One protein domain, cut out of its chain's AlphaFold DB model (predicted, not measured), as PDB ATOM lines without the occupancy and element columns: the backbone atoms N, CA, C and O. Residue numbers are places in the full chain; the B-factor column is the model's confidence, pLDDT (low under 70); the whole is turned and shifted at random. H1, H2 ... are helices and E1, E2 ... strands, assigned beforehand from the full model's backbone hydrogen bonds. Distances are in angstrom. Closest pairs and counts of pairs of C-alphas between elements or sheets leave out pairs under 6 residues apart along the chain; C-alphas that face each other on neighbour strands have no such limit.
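AT A GLANCE: This is residues 26 to 130 of the 152 residues of the protein "Amine oxidase" of Nyssa sinensis (UniProt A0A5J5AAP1). With little regular structure, this elongated, loop-rich domain has hairpin E1-E2 at one end, the antiparallel pair E3-E4 near the middle, and three short helices toward the other end. The printed part has 105 residues, 39 in named elements: E1 E2 H1 H2 E3 H3 E4, class mixed. It is only just loose, close to compact, with radius of gyration of the C-alphas 15.6 A and spans 53 by 30 by 19 A.

HOW THE PARTS SIT: E1, residues 39 to 47, bends by 83 degrees at residue 44. It forms an antiparallel hairpin with E2, residues 53 to 58; N 41 and O 56 are within hydrogen-bond range, 2.8 A. H1, residues 73 to 77, and H2, residues 79 to 82, meet only through their link. E3, residues 85 to 89, is antiparallel to E4, residues 125 to 129; N 86 and O 128 are within hydrogen-bond range, 2.9 A. H3, residues 111 to 115, touches H2; their closest C-alphas, Phe 80 and Tyr 112, are 5.6 A apart. Every O i to N i+4 pair is within hydrogen-bond range in H1 and H3; H2 is too short for one.

IN THESE COORDINATES: E1 runs 18.6 A from C-alpha 39 at (212.389, 326.986, 183.693); E4 ends with C-alpha 129 at (209.263, 329.768, 192.972).

THE WHOLE: The C-alphas farthest apart, Val 50 and Arg 104, are 53.1 A apart. The printed part has no cut; links E2 to H1 and E3 to H3 are long. Residues 121 to 125 and 129 to 130 have pLDDT under 70.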
ATOM      1  N   GLU A  26     217.545 341.038 186.921       89.44
ATOM      2  CA  GLU A  26     216.440 340.647 187.808       89.44
ATOM      3  C   GLU A  26     215.066 340.894 187.182       89.44
ATOM      4  O   GLU A  26     214.164 340.082 187.377       89.44
ATOM      5  N   LEU A  27     214.901 341.976 186.411       91.19
ATOM      6  CA  LEU A  27     213.628 342.278 185.754       91.19
ATOM      7  C   LEU A  27     213.299 341.254 184.664       91.19
ATOM      8  O   LEU A  27     212.166 340.778 184.616       91.19
ATOM      9  N   ASP A  28     214.290 340.851 183.862       89.00
ATOM     10  CA  ASP A  28     214.126 339.795 182.847       89.00
ATOM     11  C   ASP A  28     213.807 338.431 183.476       89.00
ATOM     12  O   ASP A  28     213.254 337.541 182.829       89.00
ATOM     13  N   ALA A  29     214.202 338.238 184.735       87.69
ATOM     14  CA  ALA A  29     214.021 336.990 185.456       87.69
ATOM     15  C   ALA A  29     212.699 336.900 186.233       87.69
ATOM     16  O   ALA A  29     212.449 335.886 186.890       87.69
ATOM     17  N   ARG A  30     211.845 337.929 186.162       89.38
ATOM     18  CA  ARG A  30     210.468 337.868 186.659       89.38
ATOM     19  C   ARG A  30     209.617 337.123 185.646       89.38
ATOM     20  O   ARG A  30     209.336 337.637 184.565       89.38
ATOM     21  N   MET A  31     209.199 335.910 185.981       86.00
ATOM     22  CA  MET A  31     208.543 335.036 185.013       86.00
ATOM     23  C   MET A  31     207.084 334.797 185.368       86.00
ATOM     24  O   MET A  31     206.764 334.291 186.446       86.00
ATOM     25  N   GLN A  32     206.210 335.137 184.416       84.44
ATOM     26  CA  GLN A  32     204.822 334.696 184.417       84.44
ATOM     27  C   GLN A  32     204.684 333.450 183.546       84.44
ATOM     28  O   GLN A  32     205.002 333.472 182.356       84.44
ATOM     29  N   VAL A  33     204.215 332.351 184.134       76.94
ATOM     30  CA  VAL A  33     204.053 331.071 183.423       76.94
ATOM     31  C   VAL A  33     202.704 331.069 182.696       76.94
ATOM     32  O   VAL A  33     201.780 330.358 183.073       76.94
ATOM     33  N   ILE A  34     202.570 331.934 181.688       74.88
ATOM     34  CA  ILE A  34     201.374 332.023 180.828       74.88
ATOM     35  C   ILE A  34     201.530 331.091 179.623       74.88
ATOM     36  O   ILE A  34     200.599 330.394 179.226       74.88
ATOM     37  N   GLU A  35     202.734 331.052 179.054       74.75
ATOM     38  CA  GLU A  35     203.074 330.197 177.923       74.75
ATOM     39  C   GLU A  35     203.827 328.938 178.370       74.75
ATOM     40  O   GLU A  35     204.493 328.944 179.411       74.75
ATOM     41  N   PRO A  36     203.801 327.855 177.566       71.25
ATOM     42  CA  PRO A  36     204.626 326.679 177.801       71.25
ATOM     43  C   PRO A  36     206.120 327.037 177.700       71.25
ATOM     44  O   PRO A  36     206.747 327.022 176.627       71.25
ATOM     45  N   ALA A  37     206.688 327.350 178.861       77.38
ATOM     46  CA  ALA A  37     208.084 327.678 179.082       77.38
ATOM     47  C   ALA A  37     208.692 326.701 180.096       77.38
ATOM     48  O   ALA A  37     208.114 326.394 181.137       77.38
ATOM     49  N   GLY A  38     209.871 326.176 179.768       80.44
ATOM     50  CA  GLY A  38     210.658 325.379 180.700       80.44
ATOM     51  C   GLY A  38     211.589 326.289 181.486       80.44
ATOM     52  O   GLY A  38     212.430 326.953 180.887       80.44
ATOM     53  N   LEU A  39     211.467 326.283 182.810       86.12
ATOM     54  CA  LEU A  39     212.389 326.986 183.693       86.12
ATOM     55  C   LEU A  39     213.612 326.105 183.946       86.12
ATOM     56  O   LEU A  39     213.496 325.008 184.498       86.12
ATOM     57  N   LEU A  40     214.778 326.566 183.500       88.25
ATOM     58  CA  LEU A  40     216.036 325.831 183.581       88.25
ATOM     59  C   LEU A  40     217.062 326.639 184.368       88.25
ATOM     60  O   LEU A  40     217.386 327.773 184.024       88.25
ATOM     61  N   ILE A  41     217.612 326.005 185.391       87.94
ATOM     62  CA  ILE A  41     218.717 326.508 186.189       87.94
ATOM     63  C   ILE A  41     219.977 325.815 185.687       87.94
ATOM     64  O   ILE A  41     220.162 324.616 185.892       87.94
ATOM     65  N   VAL A  42     220.832 326.555 184.985       89.44
ATOM     66  CA  VAL A  42     221.986 325.996 184.273       89.44
ATOM     67  C   VAL A  42     223.289 326.426 184.937       89.44
ATOM     68  O   VAL A  42     223.479 327.606 185.240       89.44
ATOM     69  N   ASN A  43     224.215 325.482 185.111       89.25
ATOM     70  CA  ASN A  43     225.597 325.784 185.456       89.25
ATOM     71  C   ASN A  43     226.446 325.863 184.173       89.25
ATOM     72  O   ASN A  43     226.773 324.821 183.604       89.25
ATOM     73  N   PRO A  44     226.838 327.067 183.714       87.06
ATOM     74  CA  PRO A  44     227.580 327.214 182.464       87.06
ATOM     75  C   PRO A  44     229.015 326.673 182.541       87.06
ATOM     76  O   PRO A  44     229.598 326.374 181.504       87.06
ATOM     77  N   ASN A  45     229.571 326.518 183.748       89.25
ATOM     78  CA  ASN A  45     230.959 326.100 183.964       89.25
ATOM     79  C   ASN A  45     231.128 324.573 183.976       89.25
ATOM     80  O   ASN A  45     232.251 324.082 184.058       89.25
ATOM     81  N   LYS A  46     230.028 323.808 183.950       91.62
ATOM     82  CA  LYS A  46     230.054 322.341 183.989       91.62
ATOM     83  C   LYS A  46     229.312 321.753 182.798       91.62
ATOM     84  O   LYS A  46     228.134 322.034 182.581       91.62
ATOM     85  N   MET A  47     229.999 320.870 182.080       94.50
ATOM     86  CA  MET A  47     229.463 320.136 180.937       94.50
ATOM     87  C   MET A  47     229.398 318.640 181.243       94.50
ATOM     88  O   MET A  47     230.220 318.093 181.977       94.50
ATOM     89  N   THR A  48     228.406 317.975 180.666       93.69
ATOM     90  CA  THR A  48     228.321 316.511 180.613       93.69
ATOM     91  C   THR A  48     229.289 315.956 179.565       93.69
ATOM     92  O   THR A  48     229.730 316.684 178.677       93.69
ATOM     93  N   LYS A  49     229.580 314.646 179.608       95.06
ATOM     94  CA  LYS A  49     230.448 313.979 178.612       95.06
ATOM     95  C   LYS A  49     229.961 314.151 177.163       95.06
ATOM     96  O   LYS A  49     230.768 314.139 176.248       95.06
ATOM     97  N   VAL A  50     228.652 314.326 176.974       94.50
ATOM     98  CA  VAL A  50     227.999 314.512 175.664       94.50
ATOM     99  C   VAL A  50     228.013 315.990 175.218       94.50
ATOM    100  O   VAL A  50     227.564 316.309 174.127       94.50
ATOM    101  N   GLY A  51     228.523 316.912 176.044       92.81
ATOM    102  CA  GLY A  51     228.651 318.336 175.704       92.81
ATOM    103  C   GLY A  51     227.456 319.214 176.092       92.81
ATOM    104  O   GLY A  51     227.444 320.399 175.778       92.81
ATOM    105  N   ASN A  52     226.458 318.681 176.806       91.38
ATOM    106  CA  ASN A  52     225.350 319.486 177.332       91.38
ATOM    107  C   ASN A  52     225.720 320.135 178.669       91.38
ATOM    108  O   ASN A  52     226.325 319.477 179.520       91.38
ATOM    109  N   GLN A  53     225.282 321.377 178.887       92.69
ATOM    110  CA  GLN A  53     225.430 322.058 180.175       92.69
ATOM    111  C   GLN A  53     224.632 321.340 181.267       92.69
ATOM    112  O   GLN A  53     223.465 320.986 181.074       92.69
ATOM    113  N   VAL A  54     225.255 321.147 182.430       92.50
ATOM    114  CA  VAL A  54     224.575 320.560 183.590       92.50
ATOM    115  C   VAL A  54     223.521 321.545 184.090       92.50
ATOM    116  O   VAL A  54     223.813 322.719 184.327       92.50
ATOM    117  N   SER A  55     222.287 321.074 184.243       90.31
ATOM    118  CA  SER A  55     221.164 321.918 184.640       90.31
ATOM    119  C   SER A  55     220.116 321.156 185.434       90.31
ATOM    120  O   SER A  55     220.021 319.933 185.351       90.31
ATOM    121  N   TYR A  56     219.319 321.912 186.179       89.31
ATOM    122  CA  TYR A  56     218.097 321.454 186.819       89.31
ATOM    123  C   TYR A  56     216.908 322.136 186.155       89.31
ATOM    124  O   TYR A  56     216.973 323.313 185.799       89.31
ATOM    125  N   ARG A  57     215.812 321.399 185.980       88.12
ATOM    126  CA  ARG A  57     214.569 321.931 185.425       88.12
ATOM    127  C   ARG A  57     213.529 322.021 186.526       88.12
ATOM    128  O   ARG A  57     213.270 321.026 187.195       88.12
ATOM    129  N   LEU A  58     212.905 323.184 186.663       84.44
ATOM    130  CA  LEU A  58     211.724 323.332 187.499       84.44
ATOM    131  C   LEU A  58     210.496 322.919 186.687       84.44
ATOM    132  O   LEU A  58     210.300 323.362 185.551       84.44
ATOM    133  N   LEU A  59     209.689 322.043 187.277       83.06
ATOM    134  CA  LEU A  59     208.402 321.612 186.748       83.06
ATOM    135  C   LEU A  59     207.322 322.165 187.680       83.06
ATOM    136  O   LEU A  59     206.970 321.498 188.653       83.06
ATOM    137  N   PRO A  60     206.860 323.406 187.456       74.25
ATOM    138  CA  PRO A  60     205.784 323.951 188.264       74.25
ATOM    139  C   PRO A  60     204.490 323.175 187.998       74.25
ATOM    140  O   PRO A  60     204.256 322.695 186.886       74.25
ATOM    141  N   GLY A  61     203.656 323.066 189.032       77.62
ATOM    142  CA  GLY A  61     202.269 322.633 188.881       77.62
ATOM    143  C   GLY A  61     201.430 323.681 188.144       77.62
ATOM    144  O   GLY A  61     201.956 324.536 187.432       77.62
ATOM    145  N   SER A  62     200.112 323.641 188.336       78.19
ATOM    146  CA  SER A  62     199.245 324.695 187.805       78.19
ATOM    147  C   SER A  62     199.605 326.036 188.463       78.19
ATOM    148  O   SER A  62     199.565 326.125 189.693       78.19
ATOM    149  N   PRO A  63     200.013 327.059 187.690       77.50
ATOM    150  CA  PRO A  63     200.342 328.354 188.257       77.50
ATOM    151  C   PRO A  63     199.061 329.047 188.725       77.50
ATOM    152  O   PRO A  63     198.120 329.209 187.951       77.50
ATOM    153  N   ALA A  64     199.041 329.502 189.974       81.75
ATOM    154  CA  ALA A  64     198.047 330.462 190.428       81.75
ATOM    155  C   ALA A  64     198.566 331.885 190.200       81.75
ATOM    156  O   ALA A  64     199.761 332.155 190.335       81.75
ATOM    157  N   SER A  65     197.655 332.786 189.849       83.94
ATOM    158  CA  SER A  65     197.911 334.225 189.797       83.94
ATOM    159  C   SER A  65     197.045 334.909 190.852       83.94
ATOM    160  O   SER A  65     195.924 334.449 191.095       83.94
ATOM    161  N   PRO A  66     197.527 335.991 191.483       86.38
ATOM    162  CA  PRO A  66     196.720 336.739 192.433       86.38
ATOM    163  C   PRO A  66     195.473 337.298 191.740       86.38
ATOM    164  O   PRO A  66     195.546 337.827 190.632       86.38
ATOM    165  N   VAL A  67     194.325 337.160 192.407       88.38
ATOM    166  CA  VAL A  67     193.033 337.706 191.948       88.38
ATOM    167  C   VAL A  67     192.849 339.153 192.420       88.38
ATOM    168  O   VAL A  67     192.072 339.910 191.845       88.38
ATOM    169  N   LEU A  68     193.569 339.544 193.472       90.19
ATOM    170  CA  LEU A  68     193.520 340.886 194.031       90.19
ATOM    171  C   LEU A  68     194.204 341.895 193.103       90.19
ATOM    172  O   LEU A  68     195.206 341.595 192.451       90.19
ATOM    173  N   SER A  69     193.675 343.116 193.086       92.44
ATOM    174  CA  SER A  69     194.291 344.226 192.363       92.44
ATOM    175  C   SER A  69     195.605 344.656 193.028       92.44
ATOM    176  O   SER A  69     195.771 344.549 194.238       92.44
ATOM    177  N   ASN A  70     196.567 345.147 192.245       90.19
ATOM    178  CA  ASN A  70     197.909 345.468 192.753       90.19
ATOM    179  C   ASN A  70     197.953 346.694 193.684       90.19
ATOM    180  O   ASN A  70     198.983 346.939 194.304       90.19
ATOM    181  N   ASP A  71     196.880 347.476 193.741       91.00
ATOM    182  CA  ASP A  71     196.728 348.689 194.548       91.00
ATOM    183  C   ASP A  71     196.090 348.428 195.918       91.00
ATOM    184  O   ASP A  71     196.148 349.295 196.791       91.00
ATOM    185  N   VAL A  72     195.508 347.243 196.148       93.25
ATOM    186  CA  VAL A  72     194.965 346.927 197.470       93.25
ATOM    187  C   VAL A  72     196.088 346.581 198.442       93.25
ATOM    188  O   VAL A  72     196.994 345.806 198.137       93.25
ATOM    189  N   TYR A  73     195.987 347.118 199.655       91.12
ATOM    190  CA  TYR A  73     196.968 346.947 200.729       91.12
ATOM    191  C   TYR A  73     197.489 345.504 200.937       91.12
ATOM    192  O   TYR A  73     198.709 345.323 200.955       91.12
ATOM    193  N   PRO A  74     196.645 344.450 201.026       89.50
ATOM    194  CA  PRO A  74     197.152 343.082 201.184       89.50
ATOM    195  C   PRO A  74     197.987 342.611 199.985       89.50
ATOM    196  O   PRO A  74     198.980 341.908 200.167       89.50
ATOM    197  N   GLN A  75     197.633 343.026 198.765       92.12
ATOM    198  CA  GLN A  75     198.392 342.673 197.568       92.12
ATOM    199  C   GLN A  75     199.707 343.452 197.487       92.12
ATOM    200  O   GLN A  75     200.700 342.894 197.028       92.12
ATOM    201  N   ILE A  76     199.744 344.699 197.973       91.19
ATOM    202  CA  ILE A  76     200.979 345.488 198.083       91.19
ATOM    203  C   ILE A  76     201.988 344.771 198.994       91.19
ATOM    204  O   ILE A  76     203.148 344.590 198.624       91.19
ATOM    205  N   CYS A  77     201.538 344.263 200.141       91.00
ATOM    206  CA  CYS A  77     202.393 343.493 201.051       91.00
ATOM    207  C   CYS A  77     202.835 342.146 200.445       91.00
ATOM    208  O   CYS A  77     203.942 341.672 200.693       91.00
ATOM    209  N   ALA A  78     201.989 341.538 199.608       90.75
ATOM    210  CA  ALA A  78     202.224 340.243 198.973       90.75
ATOM    211  C   ALA A  78     202.639 340.340 197.491       90.75
ATOM    212  O   ALA A  78     202.438 339.395 196.724       90.75
ATOM    213  N   LEU A  79     203.241 341.455 197.059       90.88
ATOM    214  CA  LEU A  79     203.579 341.722 195.649       90.88
ATOM    215  C   LEU A  79     204.523 340.676 195.027       90.88
ATOM    216  O   LEU A  79     204.548 340.505 193.807       90.88
ATOM    217  N   PHE A  80     205.246 339.914 195.851       89.25
ATOM    218  CA  PHE A  80     206.049 338.765 195.422       89.25
ATOM    219  C   PHE A  80     205.214 337.620 194.803       89.25
ATOM    220  O   PHE A  80     205.757 336.762 194.113       89.25
ATOM    221  N   THR A  81     203.893 337.602 194.985       90.00
ATOM    222  CA  THR A  81     202.982 336.626 194.347       90.00
ATOM    223  C   THR A  81     202.625 336.984 192.904       90.00
ATOM    224  O   THR A  81     202.097 336.159 192.166       90.00
ATOM    225  N   LYS A  82     202.937 338.205 192.448       89.81
ATOM    226  CA  LYS A  82     202.592 338.691 191.100       89.81
ATOM    227  C   LYS A  82     203.246 337.892 189.962       89.81
ATOM    228  O   LYS A  82     202.739 337.885 188.838       89.81
ATOM    229  N   TYR A  83     204.374 337.245 190.246       89.12
ATOM    230  CA  TYR A  83     205.124 336.416 189.305       89.12
ATOM    231  C   TYR A  83     205.375 335.046 189.930       89.12
ATOM    232  O   TYR A  83     205.694 334.950 191.115       89.12
ATOM    233  N   GLN A  84     205.245 333.980 189.140       87.12
ATOM    234  CA  GLN A  84     205.384 332.599 189.611       87.12
ATOM    235  C   GLN A  84     206.821 332.239 189.982       87.12
ATOM    236  O   GLN A  84     207.044 331.479 190.926       87.12
ATOM    237  N   ALA A  85     207.793 332.804 189.268       88.56
ATOM    238  CA  ALA A  85     209.203 332.596 189.552       88.56
ATOM    239  C   ALA A  85     209.987 333.909 189.536       88.56
ATOM    240  O   ALA A  85     209.735 334.804 188.724       88.56
ATOM    241  N   TRP A  86     210.970 333.966 190.432       89.06
ATOM    242  CA  TRP A  86     211.901 335.068 190.620       89.06
ATOM    243  C   TRP A  86     213.319 334.518 190.686       89.06
ATOM    244  O   TRP A  86     213.572 333.496 191.331       89.06
ATOM    245  N   VAL A  87     214.259 335.228 190.068       89.69
ATOM    246  CA  VAL A  87     215.689 334.954 190.226       89.69
ATOM    247  C   VAL A  87     216.380 336.241 190.632       89.69
ATOM    248  O   VAL A  87     216.295 337.247 189.928       89.69
ATOM    249  N   THR A  88     217.087 336.190 191.754       89.75
ATOM    250  CA  THR A  88     217.862 337.312 192.286       89.75
ATOM    251  C   THR A  88     219.314 336.899 192.501       89.75
ATOM    252  O   THR A  88     219.606 335.721 192.739       89.75
ATOM    253  N   PRO A  89     220.276 337.833 192.415       88.69
ATOM    254  CA  PRO A  89     221.608 337.605 192.945       88.69
ATOM    255  C   PRO A  89     221.513 337.285 194.434       88.69
ATOM    256  O   PRO A  89     220.740 337.907 195.161       88.69
ATOM    257  N   TYR A  90     222.318 336.330 194.885       86.50
ATOM    258  CA  TYR A  90     222.331 335.945 196.290       86.50
ATOM    259  C   TYR A  90     222.724 337.135 197.178       86.50
ATOM    260  O   TYR A  90     223.771 337.756 196.971       86.50
ATOM    261  N   ASN A  91     221.900 337.427 198.182       87.75
ATOM    262  CA  ASN A  91     222.191 338.394 199.229       87.75
ATOM    263  C   ASN A  91     221.728 337.821 200.573       87.75
ATOM    264  O   ASN A  91     220.577 337.423 200.716       87.75
ATOM    265  N   ARG A  92     222.628 337.787 201.564       87.31
ATOM    266  CA  ARG A  92     222.365 337.188 202.880       87.31
ATOM    267  C   ARG A  92     221.261 337.911 203.657       87.31
ATOM    268  O   ARG A  92     220.610 337.287 204.479       87.31
ATOM    269  N   SER A  93     221.066 339.206 203.414       87.94
ATOM    270  CA  SER A  93     220.024 339.995 204.085       87.94
ATOM    271  C   SER A  93     218.653 339.908 203.402       87.94
ATOM    272  O   SER A  93     217.676 340.379 203.969       87.94
ATOM    273  N   GLU A  94     218.566 339.332 202.198       87.69
ATOM    274  CA  GLU A  94     217.336 339.244 201.394       87.69
ATOM    275  C   GLU A  94     216.745 337.828 201.476       87.69
ATOM    276  O   GLU A  94     216.757 337.070 200.506       87.69
ATOM    277  N   GLU A  95     216.275 337.451 202.664       88.31
ATOM    278  CA  GLU A  95     215.788 336.093 202.959       88.31
ATOM    279  C   GLU A  95     214.259 335.966 202.843       88.31
ATOM    280  O   GLU A  95     213.746 334.990 202.294       88.31
ATOM    281  N   TRP A  96     213.524 336.979 203.306       90.12
ATOM    282  CA  TRP A  96     212.067 336.932 203.453       90.12
ATOM    283  C   TRP A  96     211.368 337.700 202.329       90.12
ATOM    284  O   TRP A  96     211.487 338.915 202.235       90.12
ATOM    285  N   ALA A  97     210.593 337.020 201.479       88.38
ATOM    286  CA  ALA A  97     209.990 337.647 200.294       88.38
ATOM    287  C   ALA A  97     208.995 338.789 200.606       88.38
ATOM    288  O   ALA A  97     208.814 339.685 199.778       88.38
ATOM    289  N   GLY A  98     208.360 338.748 201.781       88.44
ATOM    290  CA  GLY A  98     207.488 339.808 202.303       88.44
ATOM    291  C   GLY A  98     208.213 340.878 203.131       88.44
ATOM    292  O   GLY A  98     207.553 341.771 203.650       88.44
ATOM    293  N   GLY A  99     209.538 340.786 203.257       89.94
ATOM    294  CA  GLY A  99     210.358 341.630 204.123       89.94
ATOM    295  C   GLY A  99     210.594 341.038 205.505       89.94
ATOM    296  O   GLY A  99     209.976 340.046 205.895       89.94
ATOM    297  N   LEU A 100     211.527 341.642 206.245       90.19
ATOM    298  CA  LEU A 100     211.924 341.164 207.577       90.19
ATOM    299  C   LEU A 100     210.769 341.200 208.594       90.19
ATOM    300  O   LEU A 100     210.688 340.338 209.466       90.19
ATOM    301  N   TYR A 101     209.874 342.185 208.475       90.06
ATOM    302  CA  TYR A 101     208.714 342.358 209.349       90.06
ATOM    303  C   TYR A 101     207.428 342.381 208.523       90.06
ATOM    304  O   TYR A 101     207.135 343.363 207.844       90.06
ATOM    305  N   ALA A 102     206.663 341.291 208.591       86.19
ATOM    306  CA  ALA A 102     205.413 341.149 207.845       86.19
ATOM    307  C   ALA A 102     204.204 341.791 208.554       86.19
ATOM    308  O   ALA A 102     203.273 342.243 207.885       86.19
ATOM    309  N   ASP A 103     204.203 341.850 209.892       88.44
ATOM    310  CA  ASP A 103     203.084 342.430 210.643       88.44
ATOM    311  C   ASP A 103     202.968 343.936 210.378       88.44
ATOM    312  O   ASP A 103     203.931 344.688 210.536       88.44
ATOM    313  N   ARG A 104     201.775 344.355 209.939       87.62
ATOM    314  CA  ARG A 104     201.449 345.722 209.494       87.62
ATOM    315  C   ARG A 104     202.477 346.331 208.532       87.62
ATOM    316  O   ARG A 104     202.676 347.545 208.532       87.62
ATOM    317  N   SER A 105     203.127 345.507 207.707       88.88
ATOM    318  CA  SER A 105     204.089 346.009 206.724       88.88
ATOM    319  C   SER A 105     203.403 346.964 205.740       88.88
ATOM    320  O   SER A 105     202.233 346.782 205.410       88.88
ATOM    321  N   HIS A 106     204.116 347.958 205.220       90.75
ATOM    322  CA  HIS A 106     203.598 348.817 204.148       90.75
ATOM    323  C   HIS A 106     203.977 348.320 202.740       90.75
ATOM    324  O   HIS A 106     203.628 348.950 201.748       90.75
ATOM    325  N   GLY A 107     204.645 347.160 202.641       89.12
ATOM    326  CA  GLY A 107     205.134 346.593 201.377       89.12
ATOM    327  C   GLY A 107     206.467 347.169 200.880       89.12
ATOM    328  O   GLY A 107     206.904 346.835 199.776       89.12
ATOM    329  N   ASP A 108     207.132 347.985 201.698       90.62
ATOM    330  CA  ASP A 108     208.353 348.717 201.327       90.62
ATOM    331  C   ASP A 108     209.613 347.836 201.258       90.62
ATOM    332  O   ASP A 108     210.586 348.197 200.596       90.62
ATOM    333  N   ASP A 109     209.601 346.668 201.908       90.75
ATOM    334  CA  ASP A 109     210.741 345.742 201.989       90.75
ATOM    335  C   ASP A 109     210.442 344.381 201.339       90.75
ATOM    336  O   ASP A 109     210.831 343.329 201.825       90.75
ATOM    337  N   THR A 110     209.696 344.370 200.236       91.31
ATOM    338  CA  THR A 110     209.319 343.120 199.559       91.31
ATOM    339  C   THR A 110     210.310 342.726 198.461       91.31
ATOM    340  O   THR A 110     211.013 343.562 197.885       91.31
ATOM    341  N   LEU A 111     210.292 341.450 198.058       91.75
ATOM    342  CA  LEU A 111     211.068 340.936 196.918       91.75
ATOM    343  C   LEU A 111     210.833 341.744 195.630       91.75
ATOM    344  O   LEU A 111     211.738 341.905 194.804       91.75
ATOM    345  N   TYR A 112     209.620 342.274 195.457       91.94
ATOM    346  CA  TYR A 112     209.286 343.149 194.338       91.94
ATOM    347  C   TYR A 112     210.101 344.450 194.369       91.94
ATOM    348  O   TYR A 112     210.657 344.841 193.340       91.94
ATOM    349  N   ILE A 113     210.238 345.080 195.541       92.38
ATOM    350  CA  ILE A 113     211.076 346.270 195.724       92.38
ATOM    351  C   ILE A 113     212.554 345.938 195.508       92.38
ATOM    352  O   ILE A 113     213.244 346.662 194.790       92.38
ATOM    353  N   TRP A 114     213.047 344.823 196.050       91.44
ATOM    354  CA  TRP A 114     214.456 344.440 195.902       91.44
ATOM    355  C   TRP A 114     214.854 344.228 194.443       91.44
ATOM    356  O   TRP A 114     215.893 344.720 194.002       91.44
ATOM    357  N   THR A 115     214.001 343.559 193.668       91.50
ATOM    358  CA  THR A 115     214.247 343.282 192.244       91.50
ATOM    359  C   THR A 115     214.122 344.516 191.346       91.50
ATOM    360  O   THR A 115     214.635 344.502 190.228       91.50
ATOM    361  N   ASN A 116     213.509 345.614 191.814       92.62
ATOM    362  CA  ASN A 116     213.491 346.886 191.074       92.62
ATOM    363  C   ASN A 116     214.888 347.514 190.953       92.62
ATOM    364  O   ASN A 116     215.104 348.356 190.084       92.62
ATOM    365  N   ARG A 117     215.858 347.076 191.767       91.81
ATOM    366  CA  ARG A 117     217.274 347.461 191.635       91.81
ATOM    367  C   ARG A 117     217.904 346.950 190.334       91.81
ATOM    368  O   ARG A 117     218.985 347.407 189.974       91.81
ATOM    369  N   ASN A 118     217.239 346.016 189.649       91.94
ATOM    370  CA  ASN A 118     217.602 345.486 188.342       91.94
ATOM    371  C   ASN A 118     219.069 345.042 188.244       91.94
ATOM    372  O   ASN A 118     219.794 345.375 187.303       91.94
ATOM    373  N   ARG A 119     219.540 344.315 189.258       90.00
ATOM    374  CA  ARG A 119     220.945 343.923 189.355       90.00
ATOM    375  C   ARG A 119     221.297 342.927 188.254       90.00
ATOM    376  O   ARG A 119     220.508 342.057 187.882       90.00
ATOM    377  N   HIS A 120     222.524 343.026 187.753       84.81
ATOM    378  CA  HIS A 120     223.060 342.037 186.826       84.81
ATOM    379  C   HIS A 120     223.340 340.708 187.522       84.81
ATOM    380  O   HIS A 120     223.769 340.659 188.681       84.81
ATOM    381  N   ARG A 121     223.168 339.620 186.771       66.06
ATOM    382  CA  ARG A 121     223.483 338.269 187.233       66.06
ATOM    383  C   ARG A 121     224.973 338.140 187.591       66.06
ATOM    384  O   ARG A 121     225.828 338.197 186.710       66.06
ATOM    385  N   LYS A 122     225.282 337.907 188.872       62.25
ATOM    386  CA  LYS A 122     226.623 337.524 189.364       62.25
ATOM    387  C   LYS A 122     226.724 336.003 189.570       62.25
ATOM    388  O   LYS A 122     225.740 335.279 189.425       62.25
ATOM    389  N   GLN A 123     227.929 335.498 189.850       57.53
ATOM    390  CA  GLN A 123     228.128 334.099 190.248       57.53
ATOM    391  C   GLN A 123     227.522 333.891 191.648       57.53
ATOM    392  O   GLN A 123     228.025 334.446 192.617       57.53
ATOM    393  N   GLY A 124     226.424 333.133 191.726       67.00
ATOM    394  CA  GLY A 124     225.622 332.933 192.941       67.00
ATOM    395  C   GLY A 124     224.249 333.603 192.833       67.00
ATOM    396  O   GLY A 124     224.147 334.827 192.751       67.00
ATOM    397  N   TYR A 125     223.191 332.795 192.804       69.31
ATOM    398  CA  TYR A 125     221.811 333.257 192.649       69.31
ATOM    399  C   TYR A 125     220.878 332.492 193.587       69.31
ATOM    400  O   TYR A 125     221.077 331.300 193.830       69.31
ATOM    401  N   SER A 126     219.857 333.187 194.073       72.31
ATOM    402  CA  SER A 126     218.716 332.614 194.780       72.31
ATOM    403  C   SER A 126     217.543 332.517 193.811       72.31
ATOM    404  O   SER A 126     217.320 333.417 192.997       72.31
ATOM    405  N   VAL A 127     216.798 331.415 193.876       76.00
ATOM    406  CA  VAL A 127     215.573 331.230 193.090       76.00
ATOM    407  C   VAL A 127     214.418 331.071 194.055       76.00
ATOM    408  O   VAL A 127     214.451 330.188 194.909       76.00
ATOM    409  N   LEU A 128     213.396 331.904 193.891       75.25
ATOM    410  CA  LEU A 128     212.117 331.731 194.561       75.25
ATOM    411  C   LEU A 128     211.083 331.323 193.515       75.25
ATOM    412  O   LEU A 128     210.877 332.026 192.527       75.25
ATOM    413  N   ALA A 129     210.419 330.196 193.746       69.75
ATOM    414  CA  ALA A 129     209.263 329.768 192.972       69.75
ATOM    415  C   ALA A 129     208.095 329.589 193.937       69.75
ATOM    416  O   ALA A 129     208.232 328.879 194.933       69.75
ATOM    417  N   HIS A 130     206.968 330.243 193.661       69.06
ATOM    418  CA  HIS A 130     205.771 330.099 194.481       69.06
ATOM    419  C   HIS A 130     204.745 329.227 193.751       69.06
ATOM    420  O   HIS A 130     204.533 329.358 192.545       69.06
TER     421      HIS A 130